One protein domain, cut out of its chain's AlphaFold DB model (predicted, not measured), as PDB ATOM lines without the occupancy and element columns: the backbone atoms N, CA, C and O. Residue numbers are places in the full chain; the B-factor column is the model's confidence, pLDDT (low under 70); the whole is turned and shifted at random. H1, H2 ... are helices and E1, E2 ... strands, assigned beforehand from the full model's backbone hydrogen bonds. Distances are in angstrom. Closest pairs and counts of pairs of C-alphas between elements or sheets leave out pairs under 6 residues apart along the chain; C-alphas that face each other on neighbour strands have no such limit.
ATOM      1  N   SER A  32      14.264 -38.103 -29.686       98.00
ATOM      2  CA  SER A  32      15.313 -38.008 -30.703       98.00
ATOM      3  C   SER A  32      16.186 -36.783 -30.433       98.00
ATOM      4  O   SER A  32      15.764 -35.852 -29.745       98.00
ATOM      5  N   ALA A  33      17.393 -36.769 -30.989       97.69
ATOM      6  CA  ALA A  33      18.263 -35.604 -30.986       97.69
ATOM      7  C   ALA A  33      19.018 -35.505 -32.314       97.69
ATOM      8  O   ALA A  33      19.410 -36.524 -32.885       97.69
ATOM      9  N   GLU A  34      19.224 -34.284 -32.801       97.88
ATOM     10  CA  GLU A  34      19.839 -34.027 -34.104       97.88
ATOM     11  C   GLU A  34      20.819 -32.854 -34.026       97.88
ATOM     12  O   GLU A  34      20.496 -31.782 -33.511       97.88
ATOM     13  N   GLY A  35      22.027 -33.051 -34.557       96.31
ATOM     14  CA  GLY A  35      22.991 -31.977 -34.755       96.31
ATOM     15  C   GLY A  35      22.589 -31.101 -35.942       96.31
ATOM     16  O   GLY A  35      22.295 -31.603 -37.025       96.31
ATOM     17  N   GLY A  36      22.605 -29.782 -35.768       93.69
ATOM     18  CA  GLY A  36      22.160 -28.846 -36.795       93.69
ATOM     19  C   GLY A  36      22.830 -27.479 -36.731       93.69
ATOM     20  O   GLY A  36      23.785 -27.250 -35.987       93.69
ATOM     21  N   LEU A  37      22.321 -26.575 -37.567       91.69
ATOM     22  CA  LEU A  37      22.672 -25.160 -37.581       91.69
ATOM     23  C   LEU A  37      21.403 -24.355 -37.304       91.69
ATOM     24  O   LEU A  37      20.466 -24.382 -38.103       91.69
ATOM     25  N   GLU A  38      21.382 -23.621 -36.199       87.50
ATOM     26  CA  GLU A  38      20.307 -22.682 -35.895       87.50
ATOM     27  C   GLU A  38      20.677 -21.265 -36.315       87.50
ATOM     28  O   GLU A  38      21.846 -20.932 -36.521       87.50
ATOM     29  N   SER A  39      19.658 -20.422 -36.492       84.50
ATOM     30  CA  SER A  39      19.861 -19.031 -36.875       84.50
ATOM     31  C   SER A  39      18.827 -18.096 -36.259       84.50
ATOM     32  O   SER A  39      17.642 -18.406 -36.181       84.50
ATOM     33  N   ALA A  40      19.269 -16.900 -35.867       74.56
ATOM     34  CA  ALA A  40      18.411 -15.881 -35.252       74.56
ATOM     35  C   ALA A  40      17.496 -15.154 -36.260       74.56
ATOM     36  O   ALA A  40      16.780 -14.221 -35.900       74.56
ATOM     37  N   SER A  41      17.546 -15.512 -37.547       71.00
ATOM     38  CA  SER A  41      16.736 -14.874 -38.587       71.00
ATOM     39  C   SER A  41      16.569 -15.787 -39.794       71.00
ATOM     40  O   SER A  41      17.485 -16.524 -40.143       71.00
ATOM     41  N   ALA A  42      15.459 -15.630 -40.522       61.25
ATOM     42  CA  ALA A  42      15.210 -16.349 -41.776       61.25
ATOM     43  C   ALA A  42      16.286 -16.113 -42.859       61.25
ATOM     44  O   ALA A  42      16.347 -16.846 -43.839       61.25
ATOM     45  N   ARG A  43      17.121 -15.073 -42.705       65.69
ATOM     46  CA  ARG A  43      18.233 -14.755 -43.613       65.69
ATOM     47  C   ARG A  43      19.601 -15.217 -43.103       65.69
ATOM     48  O   ARG A  43      20.599 -14.891 -43.734       65.69
ATOM     49  N   GLY A  44      19.670 -15.925 -41.973       62.22
ATOM     50  CA  GLY A  44      20.920 -16.501 -41.472       62.22
ATOM     51  C   GLY A  44      21.974 -15.479 -41.036       62.22
ATOM     52  O   GLY A  44      23.152 -15.809 -41.010       62.22
ATOM     53  N   ALA A  45      21.588 -14.241 -40.698       70.81
ATOM     54  CA  ALA A  45      22.543 -13.179 -40.349       70.81
ATOM     55  C   ALA A  45      23.432 -13.525 -39.136       70.81
ATOM     56  O   ALA A  45      24.551 -13.033 -39.026       70.81
ATOM     57  N   VAL A  46      22.926 -14.374 -38.240       80.88
ATOM     58  CA  VAL A  46      23.674 -14.979 -37.139       80.88
ATOM     59  C   VAL A  46      23.256 -16.438 -37.077       80.88
ATOM     60  O   VAL A  46      22.064 -16.716 -36.922       80.88
ATOM     61  N   SER A  47      24.221 -17.340 -37.227       86.88
ATOM     62  CA  SER A  47      24.025 -18.786 -37.173       86.88
ATOM     63  C   SER A  47      25.034 -19.439 -36.243       86.88
ATOM     64  O   SER A  47      26.173 -18.978 -36.141       86.88
ATOM     65  N   TRP A  48      24.632 -20.520 -35.591       91.94
ATOM     66  CA  TRP A  48      25.480 -21.276 -34.676       91.94
ATOM     67  C   TRP A  48      25.147 -22.761 -34.748       91.94
ATOM     68  O   TRP A  48      24.024 -23.149 -35.071       91.94
ATOM     69  N   TRP A  49      26.143 -23.594 -34.463       95.88
ATOM     70  CA  TRP A  49      25.946 -25.034 -34.354       95.88
ATOM     71  C   TRP A  49      25.166 -25.354 -33.085       95.88
ATOM     72  O   TRP A  49      25.406 -24.750 -32.037       95.88
ATOM     73  N   SER A  50      24.242 -26.299 -33.185       96.19
ATOM     74  CA  SER A  50      23.412 -26.710 -32.061       96.19
ATOM     75  C   SER A  50      23.032 -28.184 -32.147       96.19
ATOM     76  O   SER A  50      23.248 -28.848 -33.163       96.19
ATOM     77  N   VAL A  51      22.480 -28.695 -31.052       97.44
ATOM     78  CA  VAL A  51      21.756 -29.962 -30.996       97.44
ATOM     79  C   VAL A  51      20.305 -29.647 -30.663       97.44
ATOM     80  O   VAL A  51      20.024 -29.016 -29.645       97.44
ATOM     81  N   THR A  52      19.392 -30.078 -31.527       96.94
ATOM     82  CA  THR A  52      17.948 -30.024 -31.281       96.94
ATOM     83  C   THR A  52      17.535 -31.320 -30.605       96.94
ATOM     84  O   THR A  52      17.865 -32.398 -31.093       96.94
ATOM     85  N   ILE A  53      16.842 -31.228 -29.475       97.62
ATOM     86  CA  ILE A  53      16.479 -32.370 -28.635       97.62
ATOM     87  C   ILE A  53      14.962 -32.428 -28.554       97.62
ATOM     88  O   ILE A  53      14.317 -31.538 -27.995       97.62
ATOM     89  N   HIS A  54      14.379 -33.489 -29.091       96.88
ATOM     90  CA  HIS A  54      12.956 -33.746 -28.975       96.88
ATOM     91  C   HIS A  54      12.685 -34.581 -27.731       96.88
ATOM     92  O   HIS A  54      13.368 -35.570 -27.464       96.88
ATOM     93  N   THR A  55      11.674 -34.173 -26.971       96.62
ATOM     94  CA  THR A  55      11.242 -34.875 -25.763       96.62
ATOM     95  C   THR A  55       9.737 -35.090 -25.787       96.62
ATOM     96  O   THR A  55       8.997 -34.338 -26.430       96.62
ATOM     97  N   SER A  56       9.279 -36.111 -25.068       95.88
ATOM     98  CA  SER A  56       7.850 -36.448 -25.000       95.88
ATOM     99  C   SER A  56       7.056 -35.580 -24.012       95.88
ATOM    100  O   SER A  56       5.837 -35.468 -24.132       95.88
ATOM    101  N   ASP A  57       7.735 -34.936 -23.064       93.75
ATOM    102  CA  ASP A  57       7.128 -34.304 -21.888       93.75
ATOM    103  C   ASP A  57       7.581 -32.849 -21.658       93.75
ATOM    104  O   ASP A  57       6.836 -32.041 -21.085       93.75
ATOM    105  N   CYS A  58       8.757 -32.463 -22.165       91.69
ATOM    106  CA  CYS A  58       9.283 -31.108 -22.004       91.69
ATOM    107  C   CYS A  58       9.057 -30.185 -23.209       91.69
ATOM    108  O   CYS A  58       9.030 -28.961 -23.026       91.69
ATOM    109  N   GLY A  59       8.833 -30.751 -24.397       91.88
ATOM    110  CA  GLY A  59       8.840 -30.045 -25.681       91.88
ATOM    111  C   GLY A  59      10.172 -30.215 -26.418       91.88
ATOM    112  O   GLY A  59      10.951 -31.113 -26.109       91.88
ATOM    113  N   THR A  60      10.443 -29.369 -27.409       94.00
ATOM    114  CA  THR A  60      11.749 -29.381 -28.096       94.00
ATOM    115  C   THR A  60      12.710 -28.431 -27.390       94.00
ATOM    116  O   THR A  60      12.341 -27.289 -27.121       94.00
ATOM    117  N   LEU A  61      13.911 -28.907 -27.072       94.56
ATOM    118  CA  LEU A  61      14.987 -28.162 -26.420       94.56
ATOM    119  C   LEU A  61      16.106 -27.896 -27.439       94.56
ATOM    120  O   LEU A  61      16.304 -28.695 -28.353       94.56
ATOM    121  N   SER A  62      16.864 -26.815 -27.262       94.38
ATOM    122  CA  SER A  62      18.055 -26.529 -28.077       94.38
ATOM    123  C   SER A  62      19.300 -26.441 -27.199       94.38
ATOM    124  O   SER A  62      19.267 -25.866 -26.114       94.38
ATOM    125  N   MET A  63      20.413 -27.004 -27.657       94.25
ATOM    126  CA  MET A  63      21.718 -26.889 -27.014       94.25
ATOM    127  C   MET A  63      22.701 -26.256 -27.988       94.25
ATOM    128  O   MET A  63      23.086 -26.882 -28.968       94.25
ATOM    129  N   SER A  64      23.139 -25.030 -27.716       92.94
ATOM    130  CA  SER A  64      24.179 -24.346 -28.502       92.94
ATOM    131  C   SER A  64      25.501 -24.199 -27.758       92.94
ATOM    132  O   SER A  64      26.571 -24.135 -28.363       92.94
ATOM    133  N   SER A  65      25.454 -24.167 -26.426       89.44
ATOM    134  CA  SER A  65      26.650 -24.010 -25.602       89.44
ATOM    135  C   SER A  65      27.595 -25.203 -25.766       89.44
ATOM    136  O   SER A  65      27.242 -26.335 -25.455       89.44
ATOM    137  N   GLY A  66      28.822 -24.942 -26.224       90.12
ATOM    138  CA  GLY A  66      29.846 -25.976 -26.425       90.12
ATOM    139  C   GLY A  66      29.650 -26.838 -27.677       90.12
ATOM    140  O   GLY A  66      30.435 -27.764 -27.899       90.12
ATOM    141  N   ILE A  67      28.649 -26.534 -28.509       95.69
ATOM    142  CA  ILE A  67      28.400 -27.252 -29.757       95.69
ATOM    143  C   ILE A  67      29.179 -26.612 -30.910       95.69
ATOM    144  O   ILE A  67      29.285 -25.395 -31.053       95.69
ATOM    145  N   THR A  68      29.761 -27.470 -31.734       95.56
ATOM    146  CA  THR A  68      30.593 -27.156 -32.892       95.56
ATOM    147  C   THR A  68      30.186 -28.057 -34.053       95.56
ATOM    148  O   THR A  68      29.552 -29.092 -33.853       95.56
ATOM    149  N   GLU A  69      30.607 -27.713 -35.269       96.38
ATOM    150  CA  GLU A  69      30.389 -28.558 -36.448       96.38
ATOM    151  C   GLU A  69      30.883 -29.994 -36.233       96.38
ATOM    152  O   GLU A  69      30.219 -30.946 -36.625       96.38
ATOM    153  N   ALA A  70      32.030 -30.140 -35.567       96.81
ATOM    154  CA  ALA A  70      32.714 -31.415 -35.406       96.81
ATOM    155  C   ALA A  70      32.095 -32.325 -34.335       96.81
ATOM    156  O   ALA A  70      32.318 -33.532 -34.378       96.81
ATOM    157  N   ASN A  71      31.364 -31.774 -33.357       96.56
ATOM    158  CA  ASN A  71      30.843 -32.557 -32.230       96.56
ATOM    159  C   ASN A  71      29.316 -32.683 -32.195       96.56
ATOM    160  O   ASN A  71      28.838 -33.564 -31.489       96.56
ATOM    161  N   ARG A  72      28.558 -31.865 -32.939       97.38
ATOM    162  CA  ARG A  72      27.087 -31.822 -32.842       97.38
ATOM    163  C   ARG A  72      26.430 -33.196 -33.016       97.38
ATOM    164  O   ARG A  72      25.564 -33.554 -32.229       97.38
ATOM    165  N   ASP A  73      26.902 -33.989 -33.976       97.81
ATOM    166  CA  ASP A  73      26.303 -35.289 -34.293       97.81
ATOM    167  C   ASP A  73      26.675 -36.337 -33.230       97.81
ATOM    168  O   ASP A  73      25.864 -37.183 -32.873       97.81
ATOM    169  N   SER A  74      27.880 -36.233 -32.659       97.19
ATOM    170  CA  SER A  74      28.334 -37.086 -31.552       97.19
ATOM    171  C   SER A  74      27.586 -36.778 -30.251       97.19
ATOM    172  O   SER A  74      27.141 -37.688 -29.558       97.19
ATOM    173  N   VAL A  75      27.383 -35.492 -29.939       96.75
ATOM    174  CA  VAL A  75      26.584 -35.069 -28.780       96.75
ATOM    175  C   VAL A  75      25.128 -35.503 -28.952       96.75
ATOM    176  O   VAL A  75      24.563 -36.077 -28.026       96.75
ATOM    177  N   ALA A  76      24.537 -35.311 -30.135       97.31
ATOM    178  CA  ALA A  76      23.188 -35.794 -30.429       97.31
ATOM    179  C   ALA A  76      23.071 -37.316 -30.244       97.31
ATOM    180  O   ALA A  76      22.143 -37.786 -29.595       97.31
ATOM    181  N   ALA A  77      24.052 -38.081 -30.730       96.88
ATOM    182  CA  ALA A  77      24.081 -39.535 -30.584       96.88
ATOM    183  C   ALA A  77      24.246 -40.020 -29.130       96.88
ATOM    184  O   ALA A  77      23.949 -41.177 -28.851       96.88
ATOM    185  N   SER A  78      24.700 -39.167 -28.204       96.31
ATOM    186  CA  SER A  78      24.794 -39.508 -26.775       96.31
ATOM    187  C   SER A  78      23.460 -39.418 -26.017       96.31
ATOM    188  O   SER A  78      23.384 -39.836 -24.861       96.31
ATOM    189  N   LEU A  79      22.421 -38.868 -26.656       96.56
ATOM    190  CA  LEU A  79      21.068 -38.762 -26.118       96.56
ATOM    191  C   LEU A  79      20.219 -39.906 -26.676       96.56
ATOM    192  O   LEU A  79      19.737 -39.854 -27.810       96.56
ATOM    193  N   GLU A  80      20.055 -40.954 -25.880       96.12
ATOM    194  CA  GLU A  80      19.394 -42.182 -26.304       96.12
ATOM    195  C   GLU A  80      17.861 -42.015 -26.306       96.12
ATOM    196  O   GLU A  80      17.273 -41.595 -25.304       96.12
ATOM    197  N   PRO A  81      17.172 -42.329 -27.419       96.75
ATOM    198  CA  PRO A  81      15.715 -42.320 -27.460       96.75
ATOM    199  C   PRO A  81      15.095 -43.267 -26.426       96.75
ATOM    200  O   PRO A  81      15.441 -44.442 -26.359       96.75
ATOM    201  N   GLY A  82      14.114 -42.769 -25.677       96.00
ATOM    202  CA  GLY A  82      13.414 -43.492 -24.615       96.00
ATOM    203  C   GLY A  82      14.016 -43.292 -23.225       96.00
ATOM    204  O   GLY A  82      13.318 -43.528 -22.239       96.00
ATOM    205  N   GLU A  83      15.250 -42.797 -23.137       96.56
ATOM    206  CA  GLU A  83      15.928 -42.554 -21.867       96.56
ATOM    207  C   GLU A  83      15.556 -41.197 -21.261       96.56
ATOM    208  O   GLU A  83      15.123 -40.250 -21.936       96.56
ATOM    209  N   LYS A  84      15.713 -41.115 -19.938       97.25
ATOM    210  CA  LYS A  84      15.483 -39.895 -19.168       97.25
ATOM    211  C   LYS A  84      16.789 -39.169 -18.898       97.25
ATOM    212  O   LYS A  84      17.778 -39.767 -18.479       97.25
ATOM    213  N   TYR A  85      16.747 -37.855 -19.057       96.12
ATOM    214  CA  TYR A  85      17.880 -36.978 -18.807       96.12
ATOM    215  C   TYR A  85      17.467 -35.801 -17.937       96.12
ATOM    216  O   TYR A  85      16.373 -35.249 -18.093       96.12
ATOM    217  N   VAL A  86      18.373 -35.394 -17.053       95.88
ATOM    218  CA  VAL A  86      18.290 -34.129 -16.329       95.88
ATOM    219  C   VAL A  86      19.027 -33.080 -17.148       95.88
ATOM    220  O   VAL A  86      20.233 -33.175 -17.363       95.88
ATOM    221  N   PHE A  87      18.298 -32.077 -17.627       95.00
ATOM    222  CA  PHE A  87      18.835 -30.961 -18.395       95.00
ATOM    223  C   PHE A  87      19.003 -29.728 -17.516       95.00
ATOM    224  O   PHE A  87      18.063 -29.285 -16.848       95.00
ATOM    225  N   SER A  88      20.182 -29.117 -17.590       93.12
ATOM    226  CA  SER A  88      20.449 -27.817 -16.987       93.12
ATOM    227  C   SER A  88      19.946 -26.705 -17.905       93.12
ATOM    228  O   SER A  88      20.420 -26.546 -19.030       93.12
ATOM    229  N   ILE A  89      18.995 -25.921 -17.409       90.38
ATOM    230  CA  ILE A  89      18.426 -24.739 -18.057       90.38
ATOM    231  C   ILE A  89      18.607 -23.504 -17.177       90.38
ATOM    232  O   ILE A  89      18.978 -23.571 -16.009       90.38
ATOM    233  N   GLY A  90      18.294 -22.336 -17.721       84.38
ATOM    234  CA  GLY A  90      18.233 -21.112 -16.937       84.38
ATOM    235  C   GLY A  90      17.054 -21.069 -15.970       84.38
ATOM    236  O   GLY A  90      15.940 -21.411 -16.360       84.38
ATOM    237  N   SER A  91      17.243 -20.566 -14.749       80.69
ATOM    238  CA  SER A  91      16.144 -20.357 -13.786       80.69
ATOM    239  C   SER A  91      15.003 -19.480 -14.326       80.69
ATOM    240  O   SER A  91      13.831 -19.803 -14.117       80.69
ATOM    241  N   LEU A  92      15.313 -18.421 -15.085       80.31
ATOM    242  CA  LEU A  92      14.286 -17.594 -15.735       80.31
ATOM    243  C   LEU A  92      13.591 -18.344 -16.876       80.31
ATOM    244  O   LEU A  92      12.375 -18.235 -17.030       80.31
ATOM    245  N   THR A  93      14.340 -19.151 -17.632       82.00
ATOM    246  CA  THR A  93      13.775 -20.031 -18.662       82.00
ATOM    247  C   THR A  93      12.823 -21.047 -18.033       82.00
ATOM    248  O   THR A  93      11.715 -21.224 -18.529       82.00
ATOM    249  N   LYS A  94      13.200 -21.642 -16.892       85.31
ATOM    250  CA  LYS A  94      12.368 -22.589 -16.138       85.31
ATOM    251  C   LYS A  94      11.042 -21.964 -15.719       85.31
ATOM    252  O   LYS A  94       9.988 -22.548 -15.955       85.31
ATOM    253  N   ALA A  95      11.088 -20.760 -15.147       83.88
ATOM    254  CA  ALA A  95       9.888 -20.026 -14.750       83.88
ATOM    255  C   ALA A  95       8.972 -19.692 -15.945       83.88
ATOM    256  O   ALA A  95       7.756 -19.606 -15.788       83.88
ATOM    257  N   ALA A  96       9.545 -19.540 -17.142       84.44
ATOM    258  CA  ALA A  96       8.833 -19.195 -18.368       84.44
ATOM    259  C   ALA A  96       8.452 -20.399 -19.255       84.44
ATOM    260  O   ALA A  96       7.852 -20.186 -20.311       84.44
ATOM    261  N   LEU A  97       8.734 -21.650 -18.856       85.94
ATOM    262  CA  LEU A  97       8.530 -22.843 -19.700       85.94
ATOM    263  C   LEU A  97       7.119 -22.941 -20.292       85.94
ATOM    264  O   LEU A  97       6.959 -23.281 -21.463       85.94
ATOM    265  N   GLY A  98       6.091 -22.600 -19.511       83.38
ATOM    266  CA  GLY A  98       4.709 -22.584 -19.994       83.38
ATOM    267  C   GLY A  98       4.499 -21.617 -21.165       83.38
ATOM    268  O   GLY A  98       3.882 -21.982 -22.163       83.38
ATOM    269  N   ALA A  99       5.063 -20.410 -21.083       84.00
ATOM    270  CA  ALA A  99       4.983 -19.416 -22.150       84.00
ATOM    271  C   ALA A  99       5.810 -19.826 -23.378       84.00
ATOM    272  O   ALA A  99       5.343 -19.675 -24.503       84.00
ATOM    273  N   TYR A 100       7.000 -20.401 -23.173       82.69
ATOM    274  CA  TYR A 100       7.854 -20.901 -24.257       82.69
ATOM    275  C   TYR A 100       7.127 -21.958 -25.093       82.69
ATOM    276  O   TYR A 100       7.090 -21.858 -26.319       82.69
ATOM    277  N   ARG A 101       6.443 -22.898 -24.426       81.88
ATOM    278  CA  ARG A 101       5.608 -23.911 -25.086       81.88
ATOM    279  C   ARG A 101       4.470 -23.296 -25.898       81.88
ATOM    280  O   ARG A 101       4.235 -23.728 -27.020       81.88
ATOM    281  N   MET A 102       3.788 -22.275 -25.370       81.38
ATOM    282  CA  MET A 102       2.708 -21.587 -26.095       81.38
ATOM    283  C   MET A 102       3.206 -20.825 -27.328       81.38
ATOM    284  O   MET A 102       2.496 -20.745 -28.325       81.38
ATOM    285  N   LEU A 103       4.414 -20.263 -27.260       82.50
ATOM    286  CA  LEU A 103       5.009 -19.463 -28.334       82.50
ATOM    287  C   LEU A 103       5.826 -20.292 -29.337       82.50
ATOM    288  O   LEU A 103       6.342 -19.729 -30.300       82.50
ATOM    289  N   GLY A 104       5.971 -21.604 -29.116       80.00
ATOM    290  CA  GLY A 104       6.827 -22.463 -29.937       80.00
ATOM    291  C   GLY A 104       8.315 -22.109 -29.838       80.00
ATOM    292  O   GLY A 104       9.078 -22.393 -30.757       80.00
ATOM    293  N   VAL A 105       8.731 -21.461 -28.746       84.00
ATOM    294  CA  VAL A 105      10.130 -21.105 -28.501       84.00
ATOM    295  C   VAL A 105      10.812 -22.271 -27.799       84.00
ATOM    296  O   VAL A 105      10.362 -22.723 -26.748       84.00
ATOM    297  N   GLN A 106      11.919 -22.730 -28.370       87.31
ATOM    298  CA  GLN A 106      12.728 -23.806 -27.812       87.31
ATOM    299  C   GLN A 106      13.586 -23.252 -26.662       87.31
ATOM    300  O   GLN A 106      14.360 -22.316 -26.885       87.31
ATOM    301  N   PRO A 107      13.451 -23.746 -25.420       90.31
ATOM    302  CA  PRO A 107      14.350 -23.362 -24.340       90.31
ATOM    303  C   PRO A 107      15.776 -23.871 -24.604       90.31
ATOM    304  O   PRO A 107      15.971 -25.003 -25.048       90.31
ATOM    305  N   GLU A 108      16.764 -23.031 -24.291       89.81
ATOM    306  CA  GLU A 108      18.179 -23.404 -24.356       89.81
ATOM    307  C   GLU A 108      18.585 -24.225 -23.117       89.81
ATOM    308  O   GLU A 108      18.295 -23.823 -21.983       89.81
ATOM    309  N   VAL A 109      19.279 -25.346 -23.339       92.38
ATOM    310  CA  VAL A 109      19.941 -26.167 -22.314       92.38
ATOM    311  C   VAL A 109      21.460 -25.984 -22.389       92.38
ATOM    312  O   VAL A 109      22.030 -25.762 -23.459       92.38
ATOM    313  N   TYR A 110      22.134 -26.096 -21.246       89.75
ATOM    314  CA  TYR A 110      23.579 -25.861 -21.126       89.75
ATOM    315  C   TYR A 110      24.384 -27.126 -20.833       89.75
ATOM    316  O   TYR A 110      25.576 -27.175 -21.135       89.75
ATOM    317  N   ALA A 111      23.744 -28.121 -20.225       89.19
ATOM    318  CA  ALA A 111      24.330 -29.400 -19.855       89.19
ATOM    319  C   ALA A 111      23.219 -30.444 -19.695       89.19
ATOM    320  O   ALA A 111      22.051 -30.084 -19.523       89.19
ATOM    321  N   PHE A 112      23.596 -31.718 -19.724       93.19
ATOM    322  CA  PHE A 112      22.706 -32.828 -19.428       93.19
ATOM    323  C   PHE A 112      23.461 -33.968 -18.751       93.19
ATOM    324  O   PHE A 112      24.664 -34.138 -18.956       93.19
ATOM    325  N   GLU A 113      22.729 -34.759 -17.980       92.81
ATOM    326  CA  GLU A 113      23.182 -36.019 -17.400       92.81
ATOM    327  C   GLU A 113      22.049 -37.050 -17.444       92.81
ATOM    328  O   GLU A 113      20.871 -36.690 -17.474       92.81
ATOM    329  N   SER A 114      22.392 -38.337 -17.500       89.62
ATOM    330  CA  SER A 114      21.404 -39.421 -17.455       89.62
ATOM    331  C   SER A 114      20.704 -39.445 -16.094       89.62
ATOM    332  O   SER A 114      21.383 -39.448 -15.066       89.62
ATOM    333  N   ALA A 115      19.375 -39.529 -16.076       81.06
ATOM    334  CA  ALA A 115      18.560 -39.524 -14.855       81.06
ATOM    335  C   ALA A 115      18.469 -40.915 -14.183       81.06
ATOM    336  O   ALA A 115      17.372 -41.356 -13.852       81.06
TER     337      ALA A 115
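What this domain is: This is residues 32 to 115 of the 116 residues of an uncharacterized protein of Arthrobacter saudimassiliensis (UniProt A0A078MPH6). A strongly twisted sheet of three strands, E1, E2 and E3, has the short helix H1 over one face, while a second small sheet, E4 and E5, lies past its E3 edge. Two short helices, H2 and H3, join E4 to E5 and lie away from the three-stranded sheet, at the end of E4 where H2 begins. The printed part has 84 residues, with three named helices and five named strands in the order E1 E2 E3 H1 E4 H2 H3 E5, and its class is mixed, helices and strands. Both sheets are antiparallel, in the orders E1 - E2 - E3 and E4 - E5. The whole is compact, with a radius of gyration of the C-alphas of 12.7 A and spans of 34 by 29 by 19 A.

Where its parts are: Find C-alpha 32 at (15.313, -38.008, -30.703); from there E1 runs through residues 32 to 39, 20.5 A, and bends by 65 degrees at residue 35. E2, residues 47 to 55, is 23.5 A long and bends by 51 degrees at residue 50. E3 is residues 60 to 63, 10.3 A, and H1 is residues 72 to 77, 8.6 A. Look next at C-alpha 84, at (15.483, -39.895, -19.168), where E4 begins; it takes residues 84 to 90, 19.1 A. H2, residues 91 to 95, is 6.3 A long, and H3, residues 97 to 103, is 9.9 A. E5, residues 109 to 114, is 14.2 A long and ends at C-alpha 114, at (21.404, -39.421, -17.455).

How they stand to each other: Begin with E1, E2 and E3, a meander, each strand the antiparallel neighbour of the one before. In the hairpin E1 and E2, N 36 and O 50 are 2.8 A apart, within hydrogen-bond range. In the hairpin E2 and E3, look at N 53 and O 61, also within range at 2.8 A. H1 is on this sheet at a height over the sheet of 7.3 A; it lies over E1 and runs along the strands, at 8 degrees to E1 on the local plane. Their closest C-alphas are those of Gly 35 and Arg 72, 4.5 A apart. From edge strand E3, go to E5: their closest C-alphas, of Met 63 and Val 109, are 5.1 A apart. E5 is the antiparallel neighbour of E4, with N 88 and O 111 within range at 2.9 A. H2 and H3 meet only through their link, and neither is on the three-stranded sheet. In H1, H2 and H3 every O i to N i+4 pair is within hydrogen-bond range.

The domain as a whole: The two C-alphas farthest apart are those of Arg 43 and Ala 115, 38.0 A. The printed part has no cut, and no link between named elements is long. Mean pLDDT of the printed part is 89.8; look for values under 70 at residues 42 to 44, in the link from E1 to E2.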